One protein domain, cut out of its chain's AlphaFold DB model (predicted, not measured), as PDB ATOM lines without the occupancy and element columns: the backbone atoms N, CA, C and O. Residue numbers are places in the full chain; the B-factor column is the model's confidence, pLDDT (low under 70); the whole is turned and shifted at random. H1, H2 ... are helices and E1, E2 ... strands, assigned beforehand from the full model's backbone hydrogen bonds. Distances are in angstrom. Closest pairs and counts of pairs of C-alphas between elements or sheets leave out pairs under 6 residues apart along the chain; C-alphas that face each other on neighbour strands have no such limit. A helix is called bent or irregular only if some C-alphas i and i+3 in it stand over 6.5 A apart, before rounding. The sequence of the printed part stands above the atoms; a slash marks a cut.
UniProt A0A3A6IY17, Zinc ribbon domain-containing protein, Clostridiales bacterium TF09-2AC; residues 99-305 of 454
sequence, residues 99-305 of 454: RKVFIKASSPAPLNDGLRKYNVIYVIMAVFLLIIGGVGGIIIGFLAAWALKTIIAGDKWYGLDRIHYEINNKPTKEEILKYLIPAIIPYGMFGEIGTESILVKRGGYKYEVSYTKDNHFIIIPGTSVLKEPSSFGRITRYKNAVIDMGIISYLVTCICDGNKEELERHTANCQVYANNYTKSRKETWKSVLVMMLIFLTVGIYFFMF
ATOM      1  N   ARG A  99     287.629 247.515 254.656       65.88
ATOM      2  CA  ARG A  99     288.331 248.624 253.994       65.88
ATOM      3  C   ARG A  99     288.035 249.928 254.749       65.88
ATOM      4  O   ARG A  99     286.868 250.213 255.013       65.88
ATOM      5  N   LYS A 100     289.070 250.707 255.082       77.31
ATOM      6  CA  LYS A 100     288.920 252.082 255.594       77.31
ATOM      7  C   LYS A 100     288.200 252.934 254.546       77.31
ATOM      8  O   LYS A 100     288.505 252.812 253.357       77.31
ATOM      9  N   VAL A 101     287.255 253.768 254.977       81.81
ATOM     10  CA  VAL A 101     286.521 254.681 254.090       81.81
ATOM     11  C   VAL A 101     286.960 256.101 254.404       81.81
ATOM     12  O   VAL A 101     286.800 256.549 255.535       81.81
ATOM     13  N   PHE A 102     287.513 256.789 253.410       83.00
ATOM     14  CA  PHE A 102     287.970 258.170 253.531       83.00
ATOM     15  C   PHE A 102     286.917 259.108 252.938       83.00
ATOM     16  O   PHE A 102     286.461 258.884 251.815       83.00
ATOM     17  N   ILE A 103     286.489 260.112 253.704       85.88
ATOM     18  CA  ILE A 103     285.441 261.058 253.305       85.88
ATOM     19  C   ILE A 103     285.880 262.475 253.673       85.88
ATOM     20  O   ILE A 103     286.311 262.720 254.796       85.88
ATOM     21  N   LYS A 104     285.697 263.429 252.761       83.12
ATOM     22  CA  LYS A 104     285.787 264.856 253.076       83.12
ATOM     23  C   LYS A 104     284.387 265.398 253.362       83.12
ATOM     24  O   LYS A 104     283.513 265.330 252.497       83.12
ATOM     25  N   ALA A 105     284.150 265.883 254.579       82.12
ATOM     26  CA  ALA A 105     282.839 266.391 254.976       82.12
ATOM     27  C   ALA A 105     282.637 267.816 254.439       82.12
ATOM     28  O   ALA A 105     283.195 268.770 254.967       82.12
ATOM     29  N   SER A 106     281.834 267.959 253.385       78.94
ATOM     30  CA  SER A 106     281.542 269.254 252.750       78.94
ATOM     31  C   SER A 106     280.226 269.893 253.203       78.94
ATOM     32  O   SER A 106     279.928 271.010 252.801       78.94
ATOM     33  N   SER A 107     279.404 269.192 253.991       80.38
ATOM     34  CA  SER A 107     278.120 269.711 254.483       80.38
ATOM     35  C   SER A 107     277.706 269.035 255.795       80.38
ATOM     36  O   SER A 107     278.119 267.897 256.034       80.38
ATOM     37  N   PRO A 108     276.836 269.662 256.612       75.94
ATOM     38  CA  PRO A 108     276.293 269.058 257.833       75.94
ATOM     39  C   PRO A 108     275.166 268.052 257.554       75.94
ATOM     40  O   PRO A 108     274.427 267.679 258.470       75.94
ATOM     41  N   ALA A 109     274.971 267.650 256.294       74.81
ATOM     42  CA  ALA A 109     273.964 266.666 255.941       74.81
ATOM     43  C   ALA A 109     274.241 265.338 256.673       74.81
ATOM     44  O   ALA A 109     275.402 264.976 256.889       74.81
ATOM     45  N   PRO A 110     273.188 264.587 257.050       75.38
ATOM     46  CA  PRO A 110     273.366 263.256 257.604       75.38
ATOM     47  C   PRO A 110     274.241 262.400 256.693       75.38
ATOM     48  O   PRO A 110     274.109 262.458 255.466       75.38
ATOM     49  N   LEU A 111     275.070 261.541 257.288       82.06
ATOM     50  CA  LEU A 111     275.703 260.473 256.520       82.06
ATOM     51  C   LEU A 111     274.605 259.637 255.831       82.06
ATOM     52  O   LEU A 111     273.458 259.581 256.282       82.06
ATOM     53  N   ASN A 112     274.934 258.995 254.711       79.00
ATOM     54  CA  ASN A 112     273.946 258.200 253.987       79.00
ATOM     55  C   ASN A 112     273.392 257.086 254.899       79.00
ATOM     56  O   ASN A 112     274.150 256.227 255.357       79.00
ATOM     57  N   ASP A 113     272.075 257.102 255.151       75.81
ATOM     58  CA  ASP A 113     271.382 256.070 255.925       75.81
ATOM     59  C   ASP A 113     271.375 254.757 255.132       75.81
ATOM     60  O   ASP A 113     270.455 254.436 254.368       75.81
ATOM     61  N   GLY A 114     272.424 253.965 255.351       80.12
ATOM     62  CA  GLY A 114     272.609 252.665 254.727       80.12
ATOM     63  C   GLY A 114     271.489 251.667 255.028       80.12
ATOM     64  O   GLY A 114     271.446 250.631 254.363       80.12
ATOM     65  N   LEU A 115     270.572 251.948 255.972       84.50
ATOM     66  CA  LEU A 115     269.421 251.084 256.244       84.50
ATOM     67  C   LEU A 115     268.272 251.267 255.253       84.50
ATOM     68  O   LEU A 115     267.429 250.372 255.162       84.50
ATOM     69  N   ARG A 116     268.194 252.387 254.519       82.12
ATOM     70  CA  ARG A 116     267.023 252.690 253.674       82.12
ATOM     71  C   ARG A 116     266.799 251.636 252.592       82.12
ATOM     72  O   ARG A 116     265.665 251.219 252.371       82.12
ATOM     73  N   LYS A 117     267.881 251.133 251.991       86.38
ATOM     74  CA  LYS A 117     267.835 250.060 250.982       86.38
ATOM     75  C   LYS A 117     267.267 248.742 251.518       86.38
ATOM     76  O   LYS A 117     266.706 247.966 250.758       86.38
ATOM     77  N   TYR A 118     267.355 248.508 252.826       87.00
ATOM     78  CA  TYR A 118     266.831 247.302 253.467       87.00
ATOM     79  C   TYR A 118     265.343 247.412 253.821       87.00
ATOM     80  O   TYR A 118     264.781 246.475 254.376       87.00
ATOM     81  N   ASN A 119     264.668 248.516 253.473       85.00
ATOM     82  CA  ASN A 119     263.206 248.579 253.554       85.00
ATOM     83  C   ASN A 119     262.532 247.520 252.667       85.00
ATOM     84  O   ASN A 119     261.443 247.069 253.001       85.00
ATOM     85  N   VAL A 120     263.204 247.071 251.598       86.38
ATOM     86  CA  VAL A 120     262.722 245.992 250.721       86.38
ATOM     87  C   VAL A 120     262.506 244.668 251.465       86.38
ATOM     88  O   VAL A 120     261.629 243.900 251.089       86.38
ATOM     89  N   ILE A 121     263.235 244.425 252.567       89.00
ATOM     90  CA  ILE A 121     263.093 243.205 253.379       89.00
ATOM     91  C   ILE A 121     261.666 243.069 253.920       89.00
ATOM     92  O   ILE A 121     261.138 241.965 253.952       89.00
ATOM     93  N   TYR A 122     261.019 244.175 254.301       86.75
ATOM     94  CA  TYR A 122     259.640 244.132 254.795       86.75
ATOM     95  C   TYR A 122     258.669 243.607 253.745       86.75
ATOM     96  O   TYR A 122     257.814 242.790 254.064       86.75
ATOM     97  N   VAL A 123     258.836 244.032 252.492       86.88
ATOM     98  CA  VAL A 123     257.999 243.575 251.379       86.88
ATOM     99  C   VAL A 123     258.255 242.095 251.103       86.88
ATOM    100  O   VAL A 123     257.312 241.320 251.015       86.88
ATOM    101  N   ILE A 124     259.528 241.693 251.034       89.56
ATOM    102  CA  ILE A 124     259.915 240.302 250.759       89.56
ATOM    103  C   ILE A 124     259.361 239.359 251.834       89.56
ATOM    104  O   ILE A 124     258.728 238.363 251.500       89.56
ATOM    105  N   MET A 125     259.551 239.682 253.116       90.19
ATOM    106  CA  MET A 125     259.112 238.819 254.217       90.19
ATOM    107  C   MET A 125     257.591 238.772 254.359       90.19
ATOM    108  O   MET A 125     257.052 237.707 254.644       90.19
ATOM    109  N   ALA A 126     256.898 239.896 254.145       85.75
ATOM    110  CA  ALA A 126     255.439 239.933 254.183       85.75
ATOM    111  C   ALA A 126     254.825 239.067 253.073       85.75
ATOM    112  O   ALA A 126     253.913 238.297 253.346       85.75
ATOM    113  N   VAL A 127     255.349 239.146 251.843       87.44
ATOM    114  CA  VAL A 127     254.863 238.333 250.714       87.44
ATOM    115  C   VAL A 127     255.199 236.856 250.907       87.44
ATOM    116  O   VAL A 127     254.339 236.006 250.706       87.44
ATOM    117  N   PHE A 128     256.425 236.541 251.333       90.75
ATOM    118  CA  PHE A 128     256.848 235.160 251.565       90.75
ATOM    119  C   PHE A 128     255.967 234.459 252.604       90.75
ATOM    120  O   PHE A 128     255.513 233.343 252.374       90.75
ATOM    121  N   LEU A 129     255.675 235.126 253.723       90.00
ATOM    122  CA  LEU A 129     254.860 234.526 254.775       90.00
ATOM    123  C   LEU A 129     253.358 234.608 254.502       90.00
ATOM    124  O   LEU A 129     252.639 233.738 254.981       90.00
ATOM    125  N   LEU A 130     252.884 235.553 253.683       86.38
ATOM    126  CA  LEU A 130     251.507 235.538 253.172       86.38
ATOM    127  C   LEU A 130     251.195 234.238 252.418       86.38
ATOM    128  O   LEU A 130     250.118 233.678 252.586       86.38
ATOM    129  N   ILE A 131     252.140 233.746 251.614       87.06
ATOM    130  CA  ILE A 131     251.963 232.511 250.835       87.06
ATOM    131  C   ILE A 131     251.856 231.282 251.753       87.06
ATOM    132  O   ILE A 131     251.144 230.342 251.423       87.06
ATOM    133  N   ILE A 132     252.547 231.289 252.897       86.56
ATOM    134  CA  ILE A 132     252.627 230.136 253.807       86.56
ATOM    135  C   ILE A 132     251.500 230.146 254.848       86.56
ATOM    136  O   ILE A 132     250.928 229.105 255.137       86.56
ATOM    137  N   GLY A 133     251.206 231.306 255.438       77.50
ATOM    138  CA  GLY A 133     250.332 231.431 256.612       77.50
ATOM    139  C   GLY A 133     249.181 232.416 256.429       77.50
ATOM    140  O   GLY A 133     248.666 232.947 257.414       77.50
ATOM    141  N   GLY A 134     248.832 232.747 255.182       82.75
ATOM    142  CA  GLY A 134     247.755 233.680 254.869       82.75
ATOM    143  C   GLY A 134     247.958 235.060 255.499       82.75
ATOM    144  O   GLY A 134     249.074 235.572 255.620       82.75
ATOM    145  N   VAL A 135     246.862 235.686 255.928       77.00
ATOM    146  CA  VAL A 135     246.891 237.037 256.517       77.00
ATOM    147  C   VAL A 135     247.736 237.080 257.800       77.00
ATOM    148  O   VAL A 135     248.471 238.047 258.010       77.00
ATOM    149  N   GLY A 136     247.715 236.013 258.611       73.81
ATOM    150  CA  GLY A 136     248.558 235.883 259.808       73.81
ATOM    151  C   GLY A 136     250.056 235.910 259.484       73.81
ATOM    152  O   GLY A 136     250.850 236.549 260.183       73.81
ATOM    153  N   GLY A 137     250.435 235.311 258.355       80.25
ATOM    154  CA  GLY A 137     251.806 235.300 257.859       80.25
ATOM    155  C   GLY A 137     252.376 236.691 257.560       80.25
ATOM    156  O   GLY A 137     253.541 236.949 257.867       80.25
ATOM    157  N   ILE A 138     251.566 237.631 257.054       84.12
ATOM    158  CA  ILE A 138     252.012 239.013 256.778       84.12
ATOM    159  C   ILE A 138     252.613 239.648 258.035       84.12
ATOM    160  O   ILE A 138     253.676 240.275 257.980       84.12
ATOM    161  N   ILE A 139     251.949 239.473 259.177       81.12
ATOM    162  CA  ILE A 139     252.355 240.103 260.434       81.12
ATOM    163  C   ILE A 139     253.671 239.508 260.918       81.12
ATOM    164  O   ILE A 139     254.610 240.255 261.201       81.12
ATOM    165  N   ILE A 140     253.775 238.176 260.934       82.50
ATOM    166  CA  ILE A 140     255.020 237.470 261.266       82.50
ATOM    167  C   ILE A 140     256.153 237.946 260.342       82.50
ATOM    168  O   ILE A 140     257.275 238.175 260.797       82.50
ATOM    169  N   GLY A 141     255.851 238.206 259.066       87.62
ATOM    170  CA  GLY A 141     256.800 238.752 258.101       87.62
ATOM    171  C   GLY A 141     257.307 240.143 258.442       87.62
ATOM    172  O   GLY A 141     258.517 240.377 258.382       87.62
ATOM    173  N   PHE A 142     256.440 241.055 258.882       87.31
ATOM    174  CA  PHE A 142     256.880 242.366 259.363       87.31
ATOM    175  C   PHE A 142     257.797 242.257 260.590       87.31
ATOM    176  O   PHE A 142     258.783 242.998 260.682       87.31
ATOM    177  N   LEU A 143     257.527 241.318 261.503       83.56
ATOM    178  CA  LEU A 143     258.356 241.098 262.694       83.56
ATOM    179  C   LEU A 143     259.721 240.520 262.350       83.56
ATOM    180  O   LEU A 143     260.744 241.043 262.801       83.56
ATOM    181  N   ALA A 144     259.751 239.495 261.503       83.62
ATOM    182  CA  ALA A 144     260.987 238.880 261.043       83.62
ATOM    183  C   ALA A 144     261.848 239.883 260.253       83.62
ATOM    184  O   ALA A 144     263.052 239.998 260.490       83.62
ATOM    185  N   ALA A 145     261.230 240.693 259.384       89.50
ATOM    186  CA  ALA A 145     261.913 241.770 258.674       89.50
ATOM    187  C   ALA A 145     262.489 242.829 259.622       89.50
ATOM    188  O   ALA A 145     263.625 243.278 259.438       89.50
ATOM    189  N   TRP A 146     261.734 243.225 260.652       87.94
ATOM    190  CA  TRP A 146     262.213 244.168 261.660       87.94
ATOM    191  C   TRP A 146     263.391 243.599 262.463       87.94
ATOM    192  O   TRP A 146     264.386 244.303 262.660       87.94
ATOM    193  N   ALA A 147     263.331 242.328 262.865       82.38
ATOM    194  CA  ALA A 147     264.420 241.656 263.569       82.38
ATOM    195  C   ALA A 147     265.687 241.590 262.702       82.38
ATOM    196  O   ALA A 147     266.764 242.004 263.138       82.38
ATOM    197  N   LEU A 148     265.551 241.187 261.435       87.75
ATOM    198  CA  LEU A 148     266.663 241.133 260.488       87.75
ATOM    199  C   LEU A 148     267.276 242.519 260.257       87.75
ATOM    200  O   LEU A 148     268.495 242.696 260.319       87.75
ATOM    201  N   LYS A 149     266.438 243.542 260.074       89.38
ATOM    202  CA  LYS A 149     266.900 244.925 259.927       89.38
ATOM    203  C   LYS A 149     267.600 245.443 261.185       89.38
ATOM    204  O   LYS A 149     268.542 246.222 261.076       89.38
ATOM    205  N   THR A 150     267.184 244.997 262.366       84.69
ATOM    206  CA  THR A 150     267.813 245.329 263.653       84.69
ATOM    207  C   THR A 150     269.205 244.703 263.788       84.69
ATOM    208  O   THR A 150     270.118 245.350 264.309       84.69
ATOM    209  N   ILE A 151     269.406 243.491 263.262       84.56
ATOM    210  CA  ILE A 151     270.725 242.845 263.173       84.56
ATOM    211  C   ILE A 151     271.634 243.628 262.217       84.56
ATOM    212  O   ILE A 151     272.735 244.018 262.606       84.56
ATOM    213  N   ILE A 152     271.140 243.950 261.015       88.12
ATOM    214  CA  ILE A 152     271.874 244.746 260.014       88.12
ATOM    215  C   ILE A 152     272.246 246.126 260.574       88.12
ATOM    216  O   ILE A 152     273.359 246.601 260.363       88.12
ATOM    217  N   ALA A 153     271.342 246.772 261.314       87.31
ATOM    218  CA  ALA A 153     271.617 248.042 261.982       87.31
ATOM    219  C   ALA A 153     272.786 247.938 262.969       87.31
ATOM    220  O   ALA A 153     273.597 248.856 263.060       87.31
ATOM    221  N   GLY A 154     272.860 246.824 263.704       83.56
ATOM    222  CA  GLY A 154     273.956 246.532 264.622       83.56
ATOM    223  C   GLY A 154     275.291 246.404 263.896       83.56
ATOM    224  O   GLY A 154     276.242 247.077 264.270       83.56
ATOM    225  N   ASP A 155     275.350 245.620 262.819       85.06
ATOM    226  CA  ASP A 155     276.563 245.511 261.994       85.06
ATOM    227  C   ASP A 155     276.993 246.876 261.432       85.06
ATOM    228  O   ASP A 155     278.145 247.293 261.563       85.06
ATOM    229  N   LYS A 156     276.039 247.642 260.890       87.25
ATOM    230  CA  LYS A 156     276.308 248.981 260.353       87.25
ATOM    231  C   LYS A 156     276.779 249.969 261.413       87.25
ATOM    232  O   LYS A 156     277.597 250.824 261.089       87.25
ATOM    233  N   TRP A 157     276.309 249.845 262.653       87.38
ATOM    234  CA  TRP A 157     276.793 250.642 263.781       87.38
ATOM    235  C   TRP A 157     278.288 250.432 264.022       87.38
ATOM    236  O   TRP A 157     279.030 251.408 264.074       87.38
ATOM    237  N   TYR A 158     278.741 249.178 264.082       83.12
ATOM    238  CA  TYR A 158     280.166 248.838 264.206       83.12
ATOM    239  C   TYR A 158     280.990 249.172 262.955       83.12
ATOM    240  O   TYR A 158     282.200 249.002 262.950       83.12
ATOM    241  N   GLY A 159     280.349 249.594 261.865       85.00
ATOM    242  CA  GLY A 159     281.029 250.116 260.685       85.00
ATOM    243  C   GLY A 159     281.296 251.621 260.740       85.00
ATOM    244  O   GLY A 159     282.052 252.114 259.905       85.00
ATOM    245  N   LEU A 160     280.674 252.358 261.668       86.75
ATOM    246  CA  LEU A 160     280.787 253.820 261.742       86.75
ATOM    247  C   LEU A 160     282.170 254.286 262.217       86.75
ATOM    248  O   LEU A 160     282.646 255.319 261.760       86.75
ATOM    249  N   ASP A 161     282.835 253.504 263.066       84.12
ATOM    250  CA  ASP A 161     284.198 253.775 263.548       84.12
ATOM    251  C   ASP A 161     285.278 253.651 262.451       84.12
ATOM    252  O   ASP A 161     286.425 254.042 262.650       84.12
ATOM    253  N   ARG A 162     284.912 253.138 261.270       84.62
ATOM    254  CA  ARG A 162     285.813 252.929 260.122       84.62
ATOM    255  C   ARG A 162     285.865 254.118 259.168       84.62
ATOM    256  O   ARG A 162     286.559 254.050 258.148       84.62
ATOM    257  N   ILE A 163     285.083 255.159 259.447       87.94
ATOM    258  CA  ILE A 163     285.017 256.368 258.631       87.94
ATOM    259  C   ILE A 163     286.131 257.311 259.085       87.94
ATOM    260  O   ILE A 163     286.137 257.790 260.218       87.94
ATOM    261  N   HIS A 164     287.067 257.573 258.177       89.38
ATOM    262  CA  HIS A 164     288.151 258.526 258.360       89.38
ATOM    263  C   HIS A 164     287.809 259.817 257.624       89.38
ATOM    264  O   HIS A 164     287.567 259.812 256.416       89.38
ATOM    265  N   TYR A 165     287.804 260.921 258.357       91.00
ATOM    266  CA  TYR A 165     287.493 262.237 257.825       91.00
ATOM    267  C   TYR A 165     288.778 262.997 257.530       91.00
ATOM    268  O   TYR A 165     289.624 263.121 258.413       91.00
ATOM    269  N   GLU A 166     288.932 263.466 256.296       89.25
ATOM    270  CA  GLU A 166     290.110 264.217 255.850       89.25
ATOM    271  C   GLU A 166     290.097 265.643 256.416       89.25
ATOM    272  O   GLU A 166     289.065 266.316 256.373       89.25
ATOM    273  N   ILE A 167     291.238 266.100 256.937       88.88
ATOM    274  CA  ILE A 167     291.420 267.452 257.481       88.88
ATOM    275  C   ILE A 167     292.726 268.069 257.006       88.88
ATOM    276  O   ILE A 167     293.724 267.374 256.851       88.88
ATOM    277  N   ASN A 168     292.750 269.390 256.830       86.56
ATOM    278  CA  ASN A 168     293.981 270.075 256.438       86.56
ATOM    279  C   ASN A 168     294.967 270.224 257.603       86.56
ATOM    280  O   ASN A 168     296.154 269.951 257.443       86.56
ATOM    281  N   ASN A 169     294.481 270.649 258.774       87.94
ATOM    282  CA  ASN A 169     295.307 270.872 259.958       87.94
ATOM    283  C   ASN A 169     294.621 270.355 261.222       87.94
ATOM    284  O   ASN A 169     293.399 270.399 261.349       87.94
ATOM    285  N   LYS A 170     295.416 269.897 262.192       86.44
ATOM    286  CA  LYS A 170     294.900 269.537 263.515       86.44
ATOM    287  C   LYS A 170     294.555 270.820 264.294       86.44
ATOM    288  O   LYS A 170     295.437 271.667 264.429       86.44
ATOM    289  N   PRO A 171     293.333 270.955 264.835       85.88
ATOM    290  CA  PRO A 171     292.912 272.173 265.516       85.88
ATOM    291  C   PRO A 171     293.568 272.284 266.894       85.88
ATOM    292  O   PRO A 171     293.824 271.269 267.558       85.88
ATOM    293  N   THR A 172     293.827 273.512 267.351       87.94
ATOM    294  CA  THR A 172     294.354 273.731 268.707       87.94
ATOM    295  C   THR A 172     293.257 273.593 269.763       87.94
ATOM    296  O   THR A 172     292.057 273.677 269.482       87.94
ATOM    297  N   LYS A 173     293.655 273.390 271.026       85.62
ATOM    298  CA  LYS A 173     292.698 273.331 272.142       85.62
ATOM    299  C   LYS A 173     291.910 274.638 272.278       85.62
ATOM    300  O   LYS A 173     290.717 274.583 272.573       85.62
ATOM    301  N   GLU A 174     292.537 275.792 272.029       86.94
ATOM    302  CA  GLU A 174     291.833 277.077 272.067       86.94
ATOM    303  C   GLU A 174     290.799 277.193 270.945       86.94
ATOM    304  O   GLU A 174     289.698 277.685 271.185       86.94
ATOM    305  N   GLU A 175     291.111 276.711 269.738       86.88
ATOM    306  CA  GLU A 175     290.177 276.735 268.608       86.88
ATOM    307  C   GLU A 175     288.946 275.867 268.871       86.88
ATOM    308  O   GLU A 175     287.820 276.289 268.608       86.88
ATOM    309  N   ILE A 176     289.136 274.691 269.472       85.94
ATOM    310  CA  ILE A 176     288.033 273.808 269.863       85.94
ATOM    311  C   ILE A 176     287.125 274.497 270.892       85.94
ATOM    312  O   ILE A 176     285.904 274.522 270.716       85.94
ATOM    313  N   LEU A 177     287.700 275.081 271.951       86.94
ATOM    314  CA  LEU A 177     286.936 275.783 272.992       86.94
ATOM    315  C   LEU A 177     286.174 276.984 272.430       86.94
ATOM    316  O   LEU A 177     285.017 277.206 272.782       86.94
ATOM    317  N   LYS A 178     286.832 277.762 271.569       88.25
ATOM    318  CA  LYS A 178     286.304 279.022 271.058       88.25
ATOM    319  C   LYS A 178     285.257 278.826 269.966       88.25
ATOM    320  O   LYS A 178     284.316 279.609 269.902       88.25
ATOM    321  N   TYR A 179     285.423 277.816 269.114       87.75
ATOM    322  CA  TYR A 179     284.636 277.677 267.890       87.75
ATOM    323  C   TYR A 179     283.769 276.414 267.866       87.75
ATOM    324  O   TYR A 179     282.588 276.504 267.531       87.75
ATOM    325  N   LEU A 180     284.293 275.248 268.266       87.69
ATOM    326  CA  LEU A 180     283.530 273.994 268.180       87.69
ATOM    327  C   LEU A 180     282.420 273.925 269.227       87.69
ATOM    328  O   LEU A 180     281.277 273.624 268.888       87.69
ATOM    329  N   ILE A 181     282.752 274.188 270.496       88.50
ATOM    330  CA  ILE A 181     281.794 274.042 271.603       88.50
ATOM    331  C   ILE A 181     280.567 274.948 271.403       88.50
ATOM    332  O   ILE A 181     279.449 274.433 271.483       88.50
ATOM    333  N   PRO A 182     280.709 276.244 271.065       88.31
ATOM    334  CA  PRO A 182     279.552 277.090 270.782       88.31
ATOM    335  C   PRO A 182     278.739 276.624 269.569       88.31
ATOM    336  O   PRO A 182     277.514 276.711 269.601       88.31
ATOM    337  N   ALA A 183     279.388 276.085 268.531       87.12
ATOM    338  CA  ALA A 183     278.713 275.657 267.308       87.12
ATOM    339  C   ALA A 183     277.844 274.397 267.488       87.12
ATOM    340  O   ALA A 183     276.851 274.227 266.780       87.12
ATOM    341  N   ILE A 184     278.178 273.515 268.440       88.50
ATOM    342  CA  ILE A 184     277.419 272.274 268.691       88.50
ATOM    343  C   ILE A 184     276.252 272.453 269.683       88.50
ATOM    344  O   ILE A 184     275.278 271.695 269.627       88.50
ATOM    345  N   ILE A 185     276.300 273.469 270.557       88.12
ATOM    346  CA  ILE A 185     275.267 273.742 271.580       88.12
ATOM    347  C   ILE A 185     273.855 273.896 270.992       88.12
ATOM    348  O   ILE A 185     272.927 273.301 271.546       88.12
ATOM    349  N   PRO A 186     273.636 274.613 269.872       86.38
ATOM    350  CA  PRO A 186     272.299 274.758 269.300       86.38
ATOM    351  C   PRO A 186     271.671 273.444 268.829       86.38
ATOM    352  O   PRO A 186     270.449 273.326 268.745       86.38
ATOM    353  N   TYR A 187     272.490 272.422 268.572       83.38
ATOM    354  CA  TYR A 187     272.020 271.073 268.276       83.38
ATOM    355  C   TYR A 187     271.695 270.279 269.556       83.38
ATOM    356  O   TYR A 187     271.309 269.114 269.485       83.38
ATOM    357  N   GLY A 188     271.811 270.867 270.748       85.94
ATOM    358  CA  GLY A 188     271.637 270.178 272.029       85.94
ATOM    359  C   GLY A 188     272.748 269.164 272.315       85.94
ATOM    360  O   GLY A 188     272.505 268.161 272.991       85.94
ATOM    361  N   MET A 189     273.929 269.386 271.733       89.69
ATOM    362  CA  MET A 189     275.141 268.614 271.979       89.69
ATOM    363  C   MET A 189     276.042 269.357 272.968       89.69
ATOM    364  O   MET A 189     276.067 270.585 272.996       89.69
ATOM    365  N   PHE A 190     276.814 268.609 273.749       90.00
ATOM    366  CA  PHE A 190     277.753 269.149 274.731       90.00
ATOM    367  C   PHE A 190     279.149 268.603 274.455       90.00
ATOM    368  O   PHE A 190     279.305 267.392 274.329       90.00
ATOM    369  N   GLY A 191     280.144 269.480 274.347       88.56
ATOM    370  CA  GLY A 191     281.536 269.104 274.109       88.56
ATOM    371  C   GLY A 191     282.360 269.165 275.389       88.56
ATOM    372  O   GLY A 191     282.317 270.160 276.104       88.56
ATOM    373  N   GLU A 192     283.138 268.122 275.649       88.12
ATOM    374  CA  GLU A 192     284.160 268.056 276.690       88.12
ATOM    375  C   GLU A 192     285.512 267.784 276.024       88.12
ATOM    376  O   GLU A 192     285.623 266.938 275.134       88.12
ATOM    377  N   ILE A 193     286.552 268.506 276.438       85.81
ATOM    378  CA  ILE A 193     287.906 268.297 275.918       85.81
ATOM    379  C   ILE A 193     288.599 267.253 276.783       85.81
ATOM    380  O   ILE A 193     288.826 267.474 277.972       85.81
ATOM    381  N   GLY A 194     288.933 266.118 276.175       79.56
ATOM    382  CA  GLY A 194     289.800 265.109 276.761       79.56
ATOM    383  C   GLY A 194     291.280 265.453 276.588       79.56
ATOM    384  O   GLY A 194     291.666 266.490 276.043       79.56
ATOM    385  N   THR A 195     292.147 264.558 277.055       74.69
ATOM    386  CA  THR A 195     293.601 264.696 276.897       74.69
ATOM    387  C   THR A 195     294.029 264.615 275.431       74.69
ATOM    388  O   THR A 195     294.849 265.430 275.004       74.69
ATOM    389  N   GLU A 196     293.436 263.693 274.663       78.19
ATOM    390  CA  GLU A 196     293.783 263.424 273.256       78.19
ATOM    391  C   GLU A 196     292.585 263.430 272.288       78.19
ATOM    392  O   GLU A 196     292.781 263.462 271.070       78.19
ATOM    393  N   SER A 197     291.358 263.453 272.811       86.38
ATOM    394  CA  SER A 197     290.116 263.388 272.041       86.38
ATOM    395  C   SER A 197     289.107 264.447 272.489       86.38
ATOM    396  O   SER A 197     289.210 265.024 273.575       86.38
ATOM    397  N   ILE A 198     288.126 264.736 271.634       89.94
ATOM    398  CA  ILE A 198     286.981 265.592 271.967       89.94
ATOM    399  C   ILE A 198     285.783 264.682 272.194       89.94
ATOM    400  O   ILE A 198     285.406 263.914 271.312       89.94
ATOM    401  N   LEU A 199     285.162 264.787 273.361       91.25
ATOM    402  CA  LEU A 199     283.987 264.007 273.707       91.25
ATOM    403  C   LEU A 199     282.731 264.849 273.503       91.25
ATOM    404  O   LEU A 199     282.486 265.803 274.236       91.25
ATOM    405  N   VAL A 200     281.897 264.471 272.538       92.25
ATOM    406  CA  VAL A 200     280.606 265.118 272.280       92.25
ATOM    407  C   VAL A 200     279.476 264.247 272.824       92.25
ATOM    408  O   VAL A 200     279.362 263.073 272.484       92.25
ATOM    409  N   LYS A 201     278.613 264.797 273.679       90.88
ATOM    410  CA  LYS A 201     277.488 264.089 274.308       90.88
ATOM    411  C   LYS A 201     276.155 264.637 273.816       90.88
ATOM    412  O   LYS A 201     275.958 265.849 273.767       90.88
ATOM    413  N   ARG A 202     275.201 263.746 273.526       85.94
ATOM    414  CA  ARG A 202     273.827 264.117 273.146       85.94
ATOM    415  C   ARG A 202     272.825 263.047 273.557       85.94
ATOM    416  O   ARG A 202     272.886 261.921 273.083       85.94
ATOM    417  N   GLY A 203     271.866 263.377 274.424       76.25
ATOM    418  CA  GLY A 203     270.709 262.507 274.694       76.25
ATOM    419  C   GLY A 203     271.025 261.073 275.159       76.25
ATOM    420  O   GLY A 203     270.200 260.186 274.953       76.25
ATOM    421  N   GLY A 204     272.184 260.833 275.784       79.31
ATOM    422  CA  GLY A 204     272.661 259.504 276.203       79.31
ATOM    423  C   GLY A 204     273.702 258.866 275.269       79.31
ATOM    424  O   GLY A 204     274.384 257.928 275.693       79.31
ATOM    425  N   TYR A 205     273.868 259.406 274.059       85.44
ATOM    426  CA  TYR A 205     274.938 259.065 273.122       85.44
ATOM    427  C   TYR A 205     276.206 259.861 273.430       85.44
ATOM    428  O   TYR A 205     276.140 260.991 273.931       85.44
ATOM    429  N   LYS A 206     277.351 259.250 273.139       90.75
ATOM    430  CA  LYS A 206     278.684 259.833 273.267       90.75
ATOM    431  C   LYS A 206     279.410 259.633 271.940       90.75
ATOM    432  O   LYS A 206     279.311 258.560 271.363       90.75
ATOM    433  N   TYR A 207     280.131 260.635 271.475       92.44
ATOM    434  CA  TYR A 207     280.915 260.587 270.248       92.44
ATOM    435  C   TYR A 207     282.321 261.047 270.583       92.44
ATOM    436  O   TYR A 207     282.509 262.182 271.015       92.44
ATOM    437  N   GLU A 208     283.289 260.157 270.430       93.31
ATOM    438  CA  GLU A 208     284.688 260.473 270.675       93.31
ATOM    439  C   GLU A 208     285.373 260.824 269.358       93.31
ATOM    440  O   GLU A 208     285.475 259.992 268.460       93.31
ATOM    441  N   VAL A 209     285.823 262.070 269.235       93.25
ATOM    442  CA  VAL A 209     286.558 262.570 268.074       93.25
ATOM    443  C   VAL A 209     288.047 262.451 268.364       93.25
ATOM    444  O   VAL A 209     288.575 263.177 269.209       93.25
ATOM    445  N   SER A 210     288.717 261.541 267.665       91.38
ATOM    446  CA  SER A 210     290.148 261.270 267.828       91.38
ATOM    447  C   SER A 210     290.914 261.627 266.560       91.38
ATOM    448  O   SER A 210     290.505 261.274 265.454       91.38
ATOM    449  N   TYR A 211     292.040 262.321 266.719       89.12
ATOM    450  CA  TYR A 211     292.875 262.770 265.604       89.12
ATOM    451  C   TYR A 211     293.992 261.765 265.325       89.12
ATOM    452  O   TYR A 211     294.760 261.401 266.214       89.12
ATOM    453  N   THR A 212     294.104 261.359 264.069       86.38
ATOM    454  CA  THR A 212     295.132 260.444 263.563       86.38
ATOM    455  C   THR A 212     296.369 261.231 263.122       86.38
ATOM    456  O   THR A 212     296.285 262.423 262.833       86.38
ATOM    457  N   LYS A 213     297.526 260.564 263.023       80.88
ATOM    458  CA  LYS A 213     298.774 261.192 262.545       80.88
ATOM    459  C   LYS A 213     298.734 261.564 261.056       80.88
ATOM    460  O   LYS A 213     299.470 262.447 260.639       80.88
ATOM    461  N   ASP A 214     297.844 260.937 260.289       83.50
ATOM    462  CA  ASP A 214     297.799 261.030 258.828       83.50
ATOM    463  C   ASP A 214     296.866 262.142 258.313       83.50
ATOM    464  O   ASP A 214     296.247 261.959 257.274       83.50
ATOM    465  N   ASN A 215     296.688 263.260 259.030       87.50
ATOM    466  CA  ASN A 215     295.734 264.326 258.656       87.50
ATOM    467  C   ASN A 215     294.279 263.841 258.496       87.50
ATOM    468  O   ASN A 215     293.527 264.282 257.630       87.50
ATOM    469  N   HIS A 216     293.871 262.920 259.368       90.69
ATOM    470  CA  HIS A 216     292.493 262.445 259.443       90.69
ATOM    471  C   HIS A 216     291.995 262.462 260.880       90.69
ATOM    472  O   HIS A 216     292.782 262.270 261.808       90.69
ATOM    473  N   PHE A 217     290.687 262.565 261.081       92.31
ATOM    474  CA  PHE A 217     290.059 262.242 262.361       92.31
ATOM    475  C   PHE A 217     289.021 261.135 262.210       92.31
ATOM    476  O   PHE A 217     288.521 260.861 261.119       92.31
ATOM    477  N   ILE A 218     288.719 260.480 263.323       91.81
ATOM    478  CA  ILE A 218     287.725 259.415 263.424       91.81
ATOM    479  C   ILE A 218     286.724 259.836 264.487       91.81
ATOM    480  O   ILE A 218     287.105 260.406 265.511       91.81
ATOM    481  N   ILE A 219     285.448 259.547 264.248       93.12
ATOM    482  CA  ILE A 219     284.403 259.695 265.257       93.12
ATOM    483  C   ILE A 219     283.983 258.294 265.693       93.12
ATOM    484  O   ILE A 219     283.490 257.516 264.882       93.12
ATOM    485  N   ILE A 220     284.153 257.977 266.973       91.50
ATOM    486  CA  ILE A 220     283.762 256.688 267.546       91.50
ATOM    487  C   ILE A 220     282.440 256.883 268.300       91.50
ATOM    488  O   ILE A 220     282.419 257.550 269.340       91.50
ATOM    489  N   PRO A 221     281.312 256.352 267.791       90.75
ATOM    490  CA  PRO A 221     280.034 256.459 268.474       90.75
ATOM    491  C   PRO A 221     279.933 255.423 269.603       90.75
ATOM    492  O   PRO A 221     280.113 254.222 269.409       90.75
ATOM    493  N   GLY A 222     279.578 255.886 270.796       84.50
ATOM    494  CA  GLY A 222     279.395 255.085 272.000       84.50
ATOM    495  C   GLY A 222     278.086 255.402 272.723       84.50
ATOM    496  O   GLY A 222     277.408 256.402 272.468       84.50
ATOM    497  N   THR A 223     277.716 254.539 273.666       74.31
ATOM    498  CA  THR A 223     276.554 254.745 274.540       74.31
ATOM    499  C   THR A 223     276.971 254.865 275.995       74.31
ATOM    500  O   THR A 223     277.970 254.305 276.433       74.31
ATOM    501  N   SER A 224     276.193 255.615 276.771       65.31
ATOM    502  CA  SER A 224     276.333 255.597 278.226       65.31
ATOM    503  C   SER A 224     275.832 254.251 278.763       65.31
ATOM    504  O   SER A 224     274.719 253.864 278.423       65.31
ATOM    505  N   VAL A 225     276.617 253.579 279.613       52.88
ATOM    506  CA  VAL A 225     276.312 252.251 280.201       52.88
ATOM    507  C   VAL A 225     274.911 252.195 280.837       52.88
ATOM    508  O   VAL A 225     274.189 251.223 280.680       52.88
ATOM    509  N   LEU A 226     274.464 253.290 281.463       46.59
ATOM    510  CA  LEU A 226     273.140 253.420 282.099       46.59
ATOM    511  C   LEU A 226     271.953 253.551 281.118       46.59
ATOM    512  O   LEU A 226     270.806 253.648 281.546       46.59
ATOM    513  N   LYS A 227     272.211 253.617 279.809       52.16
ATOM    514  CA  LYS A 227     271.205 253.737 278.743       52.16
ATOM    515  C   LYS A 227     271.539 252.818 277.575       52.16
ATOM    516  O   LYS A 227     271.377 253.221 276.423       52.16
ATOM    517  N   GLU A 228     272.019 251.607 277.838       47.12
ATOM    518  CA  GLU A 228     271.948 250.553 276.829       47.12
ATOM    519  C   GLU A 228     270.467 250.232 276.602       47.12
ATOM    520  O   GLU A 228     269.827 249.623 277.456       47.12
ATOM    521  N   PRO A 229     269.849 250.700 275.501       46.34
ATOM    522  CA  PRO A 229     268.494 250.317 275.186       46.34
ATOM    523  C   PRO A 229     268.521 248.823 274.875       46.34
ATOM    524  O   PRO A 229     269.496 248.307 274.316       46.34
ATOM    525  N   SER A 230     267.414 248.160 275.178       53.31
ATOM    526  CA  SER A 230     267.118 246.822 274.683       53.31
ATOM    527  C   SER A 230     267.428 246.703 273.181       53.31
ATOM    528  O   SER A 230     267.472 247.695 272.443       53.31
ATOM    529  N   SER A 231     267.637 245.474 272.700       54.62
ATOM    530  CA  SER A 231     267.888 245.145 271.282       54.62
ATOM    531  C   SER A 231     266.984 245.908 270.294       54.62
ATOM    532  O   SER A 231     267.429 246.256 269.200       54.62
ATOM    533  N   PHE A 232     265.772 246.268 270.724       56.34
ATOM    534  CA  PHE A 232     264.781 247.075 270.014       56.34
ATOM    535  C   PHE A 232     265.234 248.485 269.589       56.34
ATOM    536  O   PHE A 232     264.680 249.052 268.649       56.34
ATOM    537  N   GLY A 233     266.263 249.061 270.217       72.12
ATOM    538  CA  GLY A 233     266.725 250.424 269.933       72.12
ATOM    539  C   GLY A 233     267.783 250.567 268.832       72.12
ATOM    540  O   GLY A 233     268.151 251.699 268.509       72.12
ATOM    541  N   ARG A 234     268.316 249.474 268.260       80.56
ATOM    542  CA  ARG A 234     269.522 249.528 267.396       80.56
ATOM    543  C   ARG A 234     269.334 250.334 266.107       80.56
ATOM    544  O   ARG A 234     270.226 251.095 265.743       80.56
ATOM    545  N   ILE A 235     268.174 250.229 265.451       84.00
ATOM    546  CA  ILE A 235     267.858 251.001 264.232       84.00
ATOM    547  C   ILE A 235     267.867 252.502 264.535       84.00
ATOM    548  O   ILE A 235     268.535 253.280 263.859       84.00
ATOM    549  N   THR A 236     267.139 252.906 265.577       81.31
ATOM    550  CA  THR A 236     267.042 254.306 266.002       81.31
ATOM    551  C   THR A 236     268.397 254.846 266.437       81.31
ATOM    552  O   THR A 236     268.758 255.965 266.082       81.31
ATOM    553  N   ARG A 237     269.170 254.034 267.164       82.75
ATOM    554  CA  ARG A 237     270.539 254.352 267.566       82.75
ATOM    555  C   ARG A 237     271.400 254.660 266.338       82.75
ATOM    556  O   ARG A 237     271.942 255.758 266.266       82.75
ATOM    557  N   TYR A 238     271.467 253.746 265.366       87.56
ATOM    558  CA  TYR A 238     272.238 253.950 264.138       87.56
ATOM    559  C   TYR A 238     271.839 255.222 263.400       87.56
ATOM    560  O   TYR A 238     272.703 256.036 263.085       87.56
ATOM    561  N   LYS A 239     270.536 255.440 263.196       85.56
ATOM    562  CA  LYS A 239     270.048 256.644 262.518       85.56
ATOM    563  C   LYS A 239     270.478 257.926 263.225       85.56
ATOM    564  O   LYS A 239     270.934 258.851 262.566       85.56
ATOM    565  N   ASN A 240     270.378 257.969 264.552       85.38
ATOM    566  CA  ASN A 240     270.792 259.145 265.315       85.38
ATOM    567  C   ASN A 240     272.304 259.395 265.207       85.38
ATOM    568  O   ASN A 240     272.699 260.538 265.005       85.38
ATOM    569  N   ALA A 241     273.143 258.353 265.274       89.00
ATOM    570  CA  ALA A 241     274.590 258.540 265.138       89.00
ATOM    571  C   ALA A 241     275.007 258.976 263.744       89.00
ATOM    572  O   ALA A 241     275.830 259.868 263.622       89.00
ATOM    573  N   VAL A 242     274.423 258.398 262.697       89.19
ATOM    574  CA  VAL A 242     274.675 258.803 261.307       89.19
ATOM    575  C   VAL A 242     274.421 260.295 261.111       89.19
ATOM    576  O   VAL A 242     275.173 260.959 260.395       89.19
ATOM    577  N   ILE A 243     273.393 260.842 261.766       86.81
ATOM    578  CA  ILE A 243     273.119 262.270 261.658       86.81
ATOM    579  C   ILE A 243     274.043 263.095 262.557       86.81
ATOM    580  O   ILE A 243     274.620 264.077 262.095       86.81
ATOM    581  N   ASP A 244     274.213 262.703 263.821       89.62
ATOM    582  CA  ASP A 244     275.082 263.422 264.756       89.62
ATOM    583  C   ASP A 244     276.533 263.466 264.241       89.62
ATOM    584  O   ASP A 244     277.158 264.522 264.262       89.62
ATOM    585  N   MET A 245     277.048 262.361 263.692       90.88
ATOM    586  CA  MET A 245     278.370 262.288 263.064       90.88
ATOM    587  C   MET A 245     278.475 263.166 261.815       90.88
ATOM    588  O   MET A 245     279.531 263.752 261.594       90.88
ATOM    589  N   GLY A 246     277.415 263.298 261.011       89.56
ATOM    590  CA  GLY A 246     277.394 264.225 259.870       89.56
ATOM    591  C   GLY A 246     277.612 265.675 260.311       89.56
ATOM    592  O   GLY A 246     278.490 266.363 259.797       89.56
ATOM    593  N   ILE A 247     276.900 266.100 261.357       89.50
ATOM    594  CA  ILE A 247     277.037 267.445 261.935       89.50
ATOM    595  C   ILE A 247     278.426 267.634 262.559       89.50
ATOM    596  O   ILE A 247     279.111 268.609 262.257       89.50
ATOM    597  N   ILE A 248     278.856 266.702 263.417       91.75
ATOM    598  CA  ILE A 248     280.145 266.792 264.118       91.75
ATOM    599  C   ILE A 248     281.296 266.820 263.110       91.75
ATOM    600  O   ILE A 248     282.179 267.666 263.224       91.75
ATOM    601  N   SER A 249     281.283 265.930 262.113       92.44
ATOM    602  CA  SER A 249     282.364 265.849 261.128       92.44
ATOM    603  C   SER A 249     282.494 267.125 260.304       92.44
ATOM    604  O   SER A 249     283.606 267.618 260.131       92.44
ATOM    605  N   TYR A 250     281.379 267.705 259.859       91.25
ATOM    606  CA  TYR A 250     281.388 268.971 259.138       91.25
ATOM    607  C   TYR A 250     281.949 270.118 259.986       91.25
ATOM    608  O   TYR A 250     282.882 270.794 259.562       91.25
ATOM    609  N   LEU A 251     281.453 270.293 261.216       90.38
ATOM    610  CA  LEU A 251     281.904 271.378 262.096       90.38
ATOM    611  C   LEU A 251     283.392 271.256 262.448       90.38
ATOM    612  O   LEU A 251     284.105 272.259 262.455       90.38
ATOM    613  N   VAL A 252     283.878 270.037 262.703       90.69
ATOM    614  CA  VAL A 252     285.308 269.781 262.929       90.69
ATOM    615  C   VAL A 252     286.114 270.119 261.674       90.69
ATOM    616  O   VAL A 252     287.131 270.800 261.784       90.69
ATOM    617  N   THR A 253     285.642 269.728 260.487       91.00
ATOM    618  CA  THR A 253     286.315 270.019 259.209       91.00
ATOM    619  C   THR A 253     286.410 271.525 258.952       91.00
ATOM    620  O   THR A 253     287.494 272.011 258.647       91.00
ATOM    621  N   CYS A 254     285.341 272.299 259.179       89.19
ATOM    622  CA  CYS A 254     285.370 273.763 259.029       89.19
ATOM    623  C   CYS A 254     286.443 274.431 259.902       89.19
ATOM    624  O   CYS A 254     287.103 275.370 259.459       89.19
ATOM    625  N   ILE A 255     286.627 273.948 261.134       89.56
ATOM    626  CA  ILE A 255     287.645 274.474 262.050       89.56
ATOM    627  C   ILE A 255     289.044 274.090 261.565       89.56
ATOM    628  O   ILE A 255     289.917 274.951 261.494       89.56
ATOM    629  N   CYS A 256     289.241 272.826 261.186       87.56
ATOM    630  CA  CYS A 256     290.521 272.312 260.691       87.56
ATOM    631  C   CYS A 256     290.975 272.988 259.386       87.56
ATOM    632  O   CYS A 256     292.173 273.142 259.144       87.56
ATOM    633  N   ASP A 257     290.018 273.410 258.560       87.75
ATOM    634  CA  ASP A 257     290.253 274.085 257.284       87.75
ATOM    635  C   ASP A 257     290.374 275.613 257.434       87.75
ATOM    636  O   ASP A 257     290.617 276.316 256.455       87.75
ATOM    637  N   GLY A 258     290.223 276.149 258.651       83.94
ATOM    638  CA  GLY A 258     290.314 277.586 258.923       83.94
ATOM    639  C   GLY A 258     289.137 278.406 258.385       83.94
ATOM    640  O   GLY A 258     289.212 279.635 258.343       83.94
ATOM    641  N   ASN A 259     288.033 277.759 258.007       86.31
ATOM    642  CA  ASN A 259     286.874 278.387 257.378       86.31
ATOM    643  C   ASN A 259     285.897 278.959 258.426       86.31
ATOM    644  O   ASN A 259     284.784 278.473 258.642       86.31
ATOM    645  N   LYS A 260     286.366 279.991 259.135       81.00
ATOM    646  CA  LYS A 260     285.676 280.597 260.288       81.00
ATOM    647  C   LYS A 260     284.359 281.276 259.903       81.00
ATOM    648  O   LYS A 260     283.379 281.141 260.629       81.00
ATOM    649  N   GLU A 261     284.315 281.945 258.752       82.69
ATOM    650  CA  GLU A 261     283.103 282.614 258.258       82.69
ATOM    651  C   GLU A 261     281.972 281.620 257.969       82.69
ATOM    652  O   GLU A 261     280.804 281.889 258.257       82.69
ATOM    653  N   GLU A 262     282.303 280.448 257.420       83.62
ATOM    654  CA  GLU A 262     281.316 279.406 257.145       83.62
ATOM    655  C   GLU A 262     280.763 278.800 258.438       83.62
ATOM    656  O   GLU A 262     279.553 278.591 258.555       83.62
ATOM    657  N   LEU A 263     281.620 278.615 259.445       82.62
ATOM    658  CA  LEU A 263     281.213 278.145 260.766       82.62
ATOM    659  C   LEU A 263     280.265 279.132 261.468       82.62
ATOM    660  O   LEU A 263     279.247 278.721 262.030       82.62
ATOM    661  N   GLU A 264     280.559 280.433 261.418       81.06
ATOM    662  CA  GLU A 264     279.694 281.479 261.978       81.06
ATOM    663  C   GLU A 264     278.356 281.559 261.236       81.06
ATOM    664  O   GLU A 264     277.298 281.589 261.869       81.06
ATOM    665  N   ARG A 265     278.372 281.481 259.897       82.69
ATOM    666  CA  ARG A 265     277.155 281.424 259.072       82.69
ATOM    667  C   ARG A 265     276.291 280.211 259.418       82.69
ATOM    668  O   ARG A 265     275.065 280.321 259.492       82.69
ATOM    669  N   HIS A 266     276.906 279.053 259.648       77.75
ATOM    670  CA  HIS A 266     276.175 277.854 260.047       77.75
ATOM    671  C   HIS A 266     275.624 277.946 261.464       77.75
ATOM    672  O   HIS A 266     274.499 277.507 261.713       77.75
ATOM    673  N   THR A 267     276.385 278.547 262.376       78.81
ATOM    674  CA  THR A 267     275.956 278.787 263.755       78.81
ATOM    675  C   THR A 267     274.804 279.793 263.800       78.81
ATOM    676  O   THR A 267     273.874 279.603 264.568       78.81
ATOM    677  N   ALA A 268     274.769 280.799 262.924       79.12
ATOM    678  CA  ALA A 268     273.635 281.722 262.822       79.12
ATOM    679  C   ALA A 268     272.351 281.031 262.318       79.12
ATOM    680  O   ALA A 268     271.259 281.295 262.815       79.12
ATOM    681  N   ASN A 269     272.478 280.085 261.381       79.00
ATOM    682  CA  ASN A 269     271.340 279.362 260.797       79.00
ATOM    683  C   ASN A 269     270.968 278.067 261.544       79.00
ATOM    684  O   ASN A 269     270.039 277.356 261.148       79.00
ATOM    685  N   CYS A 270     271.676 277.741 262.626       74.19
ATOM    686  CA  CYS A 270     271.588 276.455 263.318       74.19
ATOM    687  C   CYS A 270     270.175 276.103 263.810       74.19
ATOM    688  O   CYS A 270     269.821 274.929 263.829       74.19
ATOM    689  N   GLN A 271     269.343 277.092 264.157       72.12
ATOM    690  CA  GLN A 271     267.983 276.863 264.651       72.12
ATOM    691  C   GLN A 271     267.076 276.254 263.577       72.12
ATOM    692  O   GLN A 271     266.268 275.378 263.881       72.12
ATOM    693  N   VAL A 272     267.239 276.655 262.312       69.81
ATOM    694  CA  VAL A 272     266.479 276.091 261.185       69.81
ATOM    695  C   VAL A 272     266.855 274.619 260.991       69.81
ATOM    696  O   VAL A 272     265.984 273.753 260.884       69.81
ATOM    697  N   TYR A 273     268.152 274.314 261.050       66.25
ATOM    698  CA  TYR A 273     268.659 272.944 260.955       66.25
ATOM    699  C   TYR A 273     268.257 272.086 262.167       66.25
ATOM    700  O   TYR A 273     267.817 270.948 261.998       66.25
ATOM    701  N   ALA A 274     268.319 272.632 263.385       68.25
ATOM    702  CA  ALA A 274     267.922 271.952 264.618       68.25
ATOM    703  C   ALA A 274     266.409 271.661 264.674       68.25
ATOM    704  O   ALA A 274     265.996 270.587 265.126       68.25
ATOM    705  N   ASN A 275     265.569 272.563 264.163       68.94
ATOM    706  CA  ASN A 275     264.121 272.356 264.085       68.94
ATOM    707  C   ASN A 275     263.749 271.270 263.067       68.94
ATOM    708  O   ASN A 275     262.961 270.372 263.376       68.94
ATOM    709  N   ASN A 276     264.375 271.273 261.890       64.00
ATOM    710  CA  ASN A 276     264.192 270.197 260.911       64.00
ATOM    711  C   ASN A 276     264.681 268.842 261.456       64.00
ATOM    712  O   ASN A 276     264.046 267.807 261.242       64.00
ATOM    713  N   TYR A 277     265.747 268.858 262.257       61.75
ATOM    714  CA  TYR A 277     266.293 267.672 262.911       61.75
ATOM    715  C   TYR A 277     265.363 267.082 263.987       61.75
ATOM    716  O   TYR A 277     265.107 265.876 264.023       61.75
ATOM    717  N   THR A 278     264.801 267.923 264.859       61.53
ATOM    718  CA  THR A 278     263.866 267.475 265.907       61.53
ATOM    719  C   THR A 278     262.541 266.957 265.336       61.53
ATOM    720  O   THR A 278     261.953 266.032 265.909       61.53
ATOM    721  N   LYS A 279     262.100 267.477 264.181       62.88
ATOM    722  CA  LYS A 279     260.918 266.989 263.451       62.88
ATOM    723  C   LYS A 279     261.078 265.536 262.991       62.88
ATOM    724  O   LYS A 279     260.198 264.725 263.271       62.88
ATOM    725  N   SER A 280     262.222 265.179 262.397       55.72
ATOM    726  CA  SER A 280     262.508 263.801 261.951       55.72
ATOM    727  C   SER A 280     262.459 262.785 263.107       55.72
ATOM    728  O   SER A 280     261.945 261.674 262.964       55.72
ATOM    729  N   ARG A 281     262.880 263.184 264.316       55.94
ATOM    730  CA  ARG A 281     262.812 262.325 265.509       55.94
ATOM    731  C   ARG A 281     261.381 262.080 266.002       55.94
ATOM    732  O   ARG A 281     261.076 260.961 266.413       55.94
ATOM    733  N   LYS A 282     260.482 263.073 265.956       57.94
ATOM    734  CA  LYS A 282     259.075 262.889 266.376       57.94
ATOM    735  C   LYS A 282     258.327 261.881 265.496       57.94
ATOM    736  O   LYS A 282     257.432 261.198 265.988       57.94
ATOM    737  N   GLU A 283     258.719 261.724 264.235       57.09
ATOM    738  CA  GLU A 283     258.114 260.728 263.343       57.09
ATOM    739  C   GLU A 283     258.455 259.282 263.735       57.09
ATOM    740  O   GLU A 283     257.618 258.393 263.580       57.09
ATOM    741  N   THR A 284     259.617 259.035 264.352       55.38
ATOM    742  CA  THR A 284     259.970 257.679 264.820       55.38
ATOM    743  C   THR A 284     259.074 257.167 265.952       55.38
ATOM    744  O   THR A 284     258.776 255.977 265.988       55.38
ATOM    745  N   TRP A 285     258.564 258.041 266.828       58.50
ATOM    746  CA  TRP A 285     257.634 257.641 267.897       58.50
ATOM    747  C   TRP A 285     256.239 257.290 267.376       58.50
ATOM    748  O   TRP A 285     255.612 256.359 267.878       58.50
ATOM    749  N   LYS A 286     255.776 257.974 266.323       61.34
ATOM    750  CA  LYS A 286     254.516 257.626 265.651       61.34
ATOM    751  C   LYS A 286     254.572 256.210 265.073       61.34
ATOM    752  O   LYS A 286     253.609 255.467 265.204       61.34
ATOM    753  N   SER A 287     255.720 255.805 264.523       56.84
ATOM    754  CA  SER A 287     255.917 254.439 264.019       56.84
ATOM    755  C   SER A 287     255.833 253.372 265.117       56.84
ATOM    756  O   SER A 287     255.356 252.275 264.842       56.84
ATOM    757  N   VAL A 288     256.281 253.671 266.342       63.78
ATOM    758  CA  VAL A 288     256.196 252.732 267.475       63.78
ATOM    759  C   VAL A 288     254.747 252.561 267.929       63.78
ATOM    760  O   VAL A 288     254.302 251.431 268.098       63.78
ATOM    761  N   LEU A 289     253.992 253.659 268.062       70.94
ATOM    762  CA  LEU A 289     252.568 253.609 268.417       70.94
ATOM    763  C   LEU A 289     251.738 252.839 267.386       70.94
ATOM    764  O   LEU A 289     250.920 252.008 267.762       70.94
ATOM    765  N   VAL A 290     251.988 253.073 266.093       73.69
ATOM    766  CA  VAL A 290     251.314 252.339 265.011       73.69
ATOM    767  C   VAL A 290     251.626 250.842 265.086       73.69
ATOM    768  O   VAL A 290     250.707 250.037 265.013       73.69
ATOM    769  N   MET A 291     252.888 250.456 265.307       70.44
ATOM    770  CA  MET A 291     253.245 249.042 265.495       70.44
ATOM    771  C   MET A 291     252.539 248.427 266.701       70.44
ATOM    772  O   MET A 291     252.030 247.318 266.601       70.44
ATOM    773  N   MET A 292     252.478 249.138 267.829       74.62
ATOM    774  CA  MET A 292     251.821 248.644 269.040       74.62
ATOM    775  C   MET A 292     250.321 248.408 268.816       74.62
ATOM    776  O   MET A 292     249.780 247.401 269.265       74.62
ATOM    777  N   LEU A 293     249.672 249.302 268.067       78.06
ATOM    778  CA  LEU A 293     248.263 249.179 267.703       78.06
ATOM    779  C   LEU A 293     248.027 247.999 266.748       78.06
ATOM    780  O   LEU A 293     247.087 247.239 266.959       78.06
ATOM    781  N   ILE A 294     248.923 247.788 265.775       78.75
ATOM    782  CA  ILE A 294     248.898 246.609 264.892       78.75
ATOM    783  C   ILE A 294     249.019 245.327 265.721       78.75
ATOM    784  O   ILE A 294     248.186 244.437 265.590       78.75
ATOM    785  N   PHE A 295     249.998 245.238 266.624       73.00
ATOM    786  CA  PHE A 295     250.161 244.079 267.504       73.00
ATOM    787  C   PHE A 295     248.918 243.786 268.343       73.00
ATOM    788  O   PHE A 295     248.539 242.627 268.468       73.00
ATOM    789  N   LEU A 296     248.276 244.821 268.888       81.00
ATOM    790  CA  LEU A 296     247.052 244.663 269.667       81.00
ATOM    791  C   LEU A 296     245.906 244.134 268.795       81.00
ATOM    792  O   LEU A 296     245.245 243.177 269.181       81.00
ATOM    793  N   THR A 297     245.713 244.690 267.594       76.31
ATOM    794  CA  THR A 297     244.684 244.198 266.662       76.31
ATOM    795  C   THR A 297     244.937 242.764 266.212       76.31
ATOM    796  O   THR A 297     243.996 241.987 266.104       76.31
ATOM    797  N   VAL A 298     246.201 242.386 266.009       76.62
ATOM    798  CA  VAL A 298     246.574 241.019 265.637       76.62
ATOM    799  C   VAL A 298     246.395 240.066 266.803       76.62
ATOM    800  O   VAL A 298     245.898 238.970 266.599       76.62
ATOM    801  N   GLY A 299     246.775 240.471 268.016       76.31
ATOM    802  CA  GLY A 299     246.561 239.670 269.216       76.31
ATOM    803  C   GLY A 299     245.077 239.403 269.451       76.31
ATOM    804  O   GLY A 299     244.707 238.270 269.721       76.31
ATOM    805  N   ILE A 300     244.227 240.419 269.263       79.75
ATOM    806  CA  ILE A 300     242.768 240.276 269.339       79.75
ATOM    807  C   ILE A 300     242.256 239.351 268.232       79.75
ATOM    808  O   ILE A 300     241.481 238.454 268.525       79.75
ATOM    809  N   TYR A 301     242.705 239.527 266.986       77.31
ATOM    810  CA  TYR A 301     242.310 238.656 265.877       77.31
ATOM    811  C   TYR A 301     242.726 237.202 266.140       77.31
ATOM    812  O   TYR A 301     241.904 236.303 266.085       77.31
ATOM    813  N   PHE A 302     243.979 236.958 266.511       75.31
ATOM    814  CA  PHE A 302     244.461 235.616 266.823       75.31
ATOM    815  C   PHE A 302     243.673 234.981 267.974       75.31
ATOM    816  O   PHE A 302     243.276 233.830 267.873       75.31
ATOM    817  N   PHE A 303     243.384 235.744 269.032       73.75
ATOM    818  CA  PHE A 303     242.586 235.262 270.158       73.75
ATOM    819  C   PHE A 303     241.114 235.015 269.794       73.75
ATOM    820  O   PHE A 303     240.483 234.148 270.382       73.75
ATOM    821  N   MET A 304     240.560 235.766 268.837       76.25
ATOM    822  CA  MET A 304     239.176 235.599 268.381       76.25
ATOM    823  C   MET A 304     238.998 234.497 267.333       76.25
ATOM    824  O   MET A 304     237.893 233.988 267.207       76.25
ATOM    825  N   PHE A 305     240.037 234.167 266.561       69.94
ATOM    826  CA  PHE A 305     239.932 233.265 265.408       69.94
ATOM    827  C   PHE A 305     240.705 231.950 265.558       69.94
ATOM    828  O   PHE A 305     240.539 231.066 264.724       69.94
TER     829      PHE A 305
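Overview. This is residues 99 to 305 of the 454 residues of the protein "Zinc ribbon domain-containing protein" of Clostridiales bacterium TF09-2AC (UniProt A0A3A6IY17). A head made of a six-stranded sheet curled round H3, with H2 beside H3 on the same face and H4 packed on H2 and H3, sends out two long helical arms that reach the same way. One arm is the helical hairpin of H1a and H1b, the two arms of the bent H1; the other is the single helix H5, of which residues 285 to 290 stand free. The printed part has 207 residues, with five named helices and six named strands in the order E1 H1 E2 H2 E3 E4 E5 E6 H3 H4 H5. The mixed sheet runs E1 E2 E6 E5 E4 E3, and the class is mixed, helices and strands. The whole is only just loose, close to compact, with a radius of gyration of the C-alphas of 20.4 A, and is elongated, spanning 68 by 36 by 30 A.

Along the chain. E1, residues 101 to 103, begins at C-alpha 101 (286.521, 254.681, 254.090). H1, residues 116 to 157, was assigned as one helix by its hydrogen bonds but is bent, with C-alphas 132 and 135 9.4 A apart; H1a is residues 116 to 132, 26.8 A, and H1b residues 135 to 157, 33.6 A. E2 is residues 163 to 166, H2 173 to 187, E3 190 to 193, E4 197 to 202, E5 205 to 211 and E6 216 to 223, 23.3 A. H3, residues 231 to 256, 36.9 A, has a kink of 31 degrees near residue 238. H4 is residues 260 to 268, and H5, residues 270 to 305, 53.6 A, ends at C-alpha 305 (239.932, 233.265, 265.408).

Arrangement. The sheet is strongly twisted; E3 E4 E5 E6 form a meander, each strand the antiparallel neighbour of the one before, with N 192 and O 199 2.8 A apart, N 207 and O 200 2.7 A, and N 222 and O 206 2.7 A. E2 is antiparallel to E6, with N 165 and O 217 2.9 A apart. E1, H1, E2 are a strand-helix-strand unit, two parallel neighbour strands with a helix between, its crossover right-handed; N 164 and O 101 are 2.8 A apart. H2 and H3 on one face make two layers with the sheet; H2 is over E3, at a height of 8.1 A. H2 touches H3 at a steep tilt of 46 degrees, opposite ways, the closest C-alphas being those of Leu 180 and Leu 251, 6.8 A. H4 touches H2, closest at the C-alphas of Ala 183 and Thr 267, 5.5 A. H1b touches H3 with residues 149 to 157 alone, closest at the C-alphas of Ala 153 and Ile 235, 5.3 A. H1b and H5 are close but not clearly touching, the C-alphas of Ile 139 and Val 298 being 7.8 A apart. Every O i to N i+4 pair is within hydrogen-bond range in H4, against 8 of 13 in H1a, 18 of 19 in H1b, 7 of 11 in H2, 20 of 22 in H3 and 28 of 32 in H5.

Size, cuts and confidence. The two C-alphas farthest apart, those of Glu 174 and Phe 305, are 68.2 A apart. The printed part has no cut, and the link from E1 to H1, 12 residues, is long. The model's pLDDT is under 70 at residue 99, residues 224 to 232, residues 272 to 288 and residue 305.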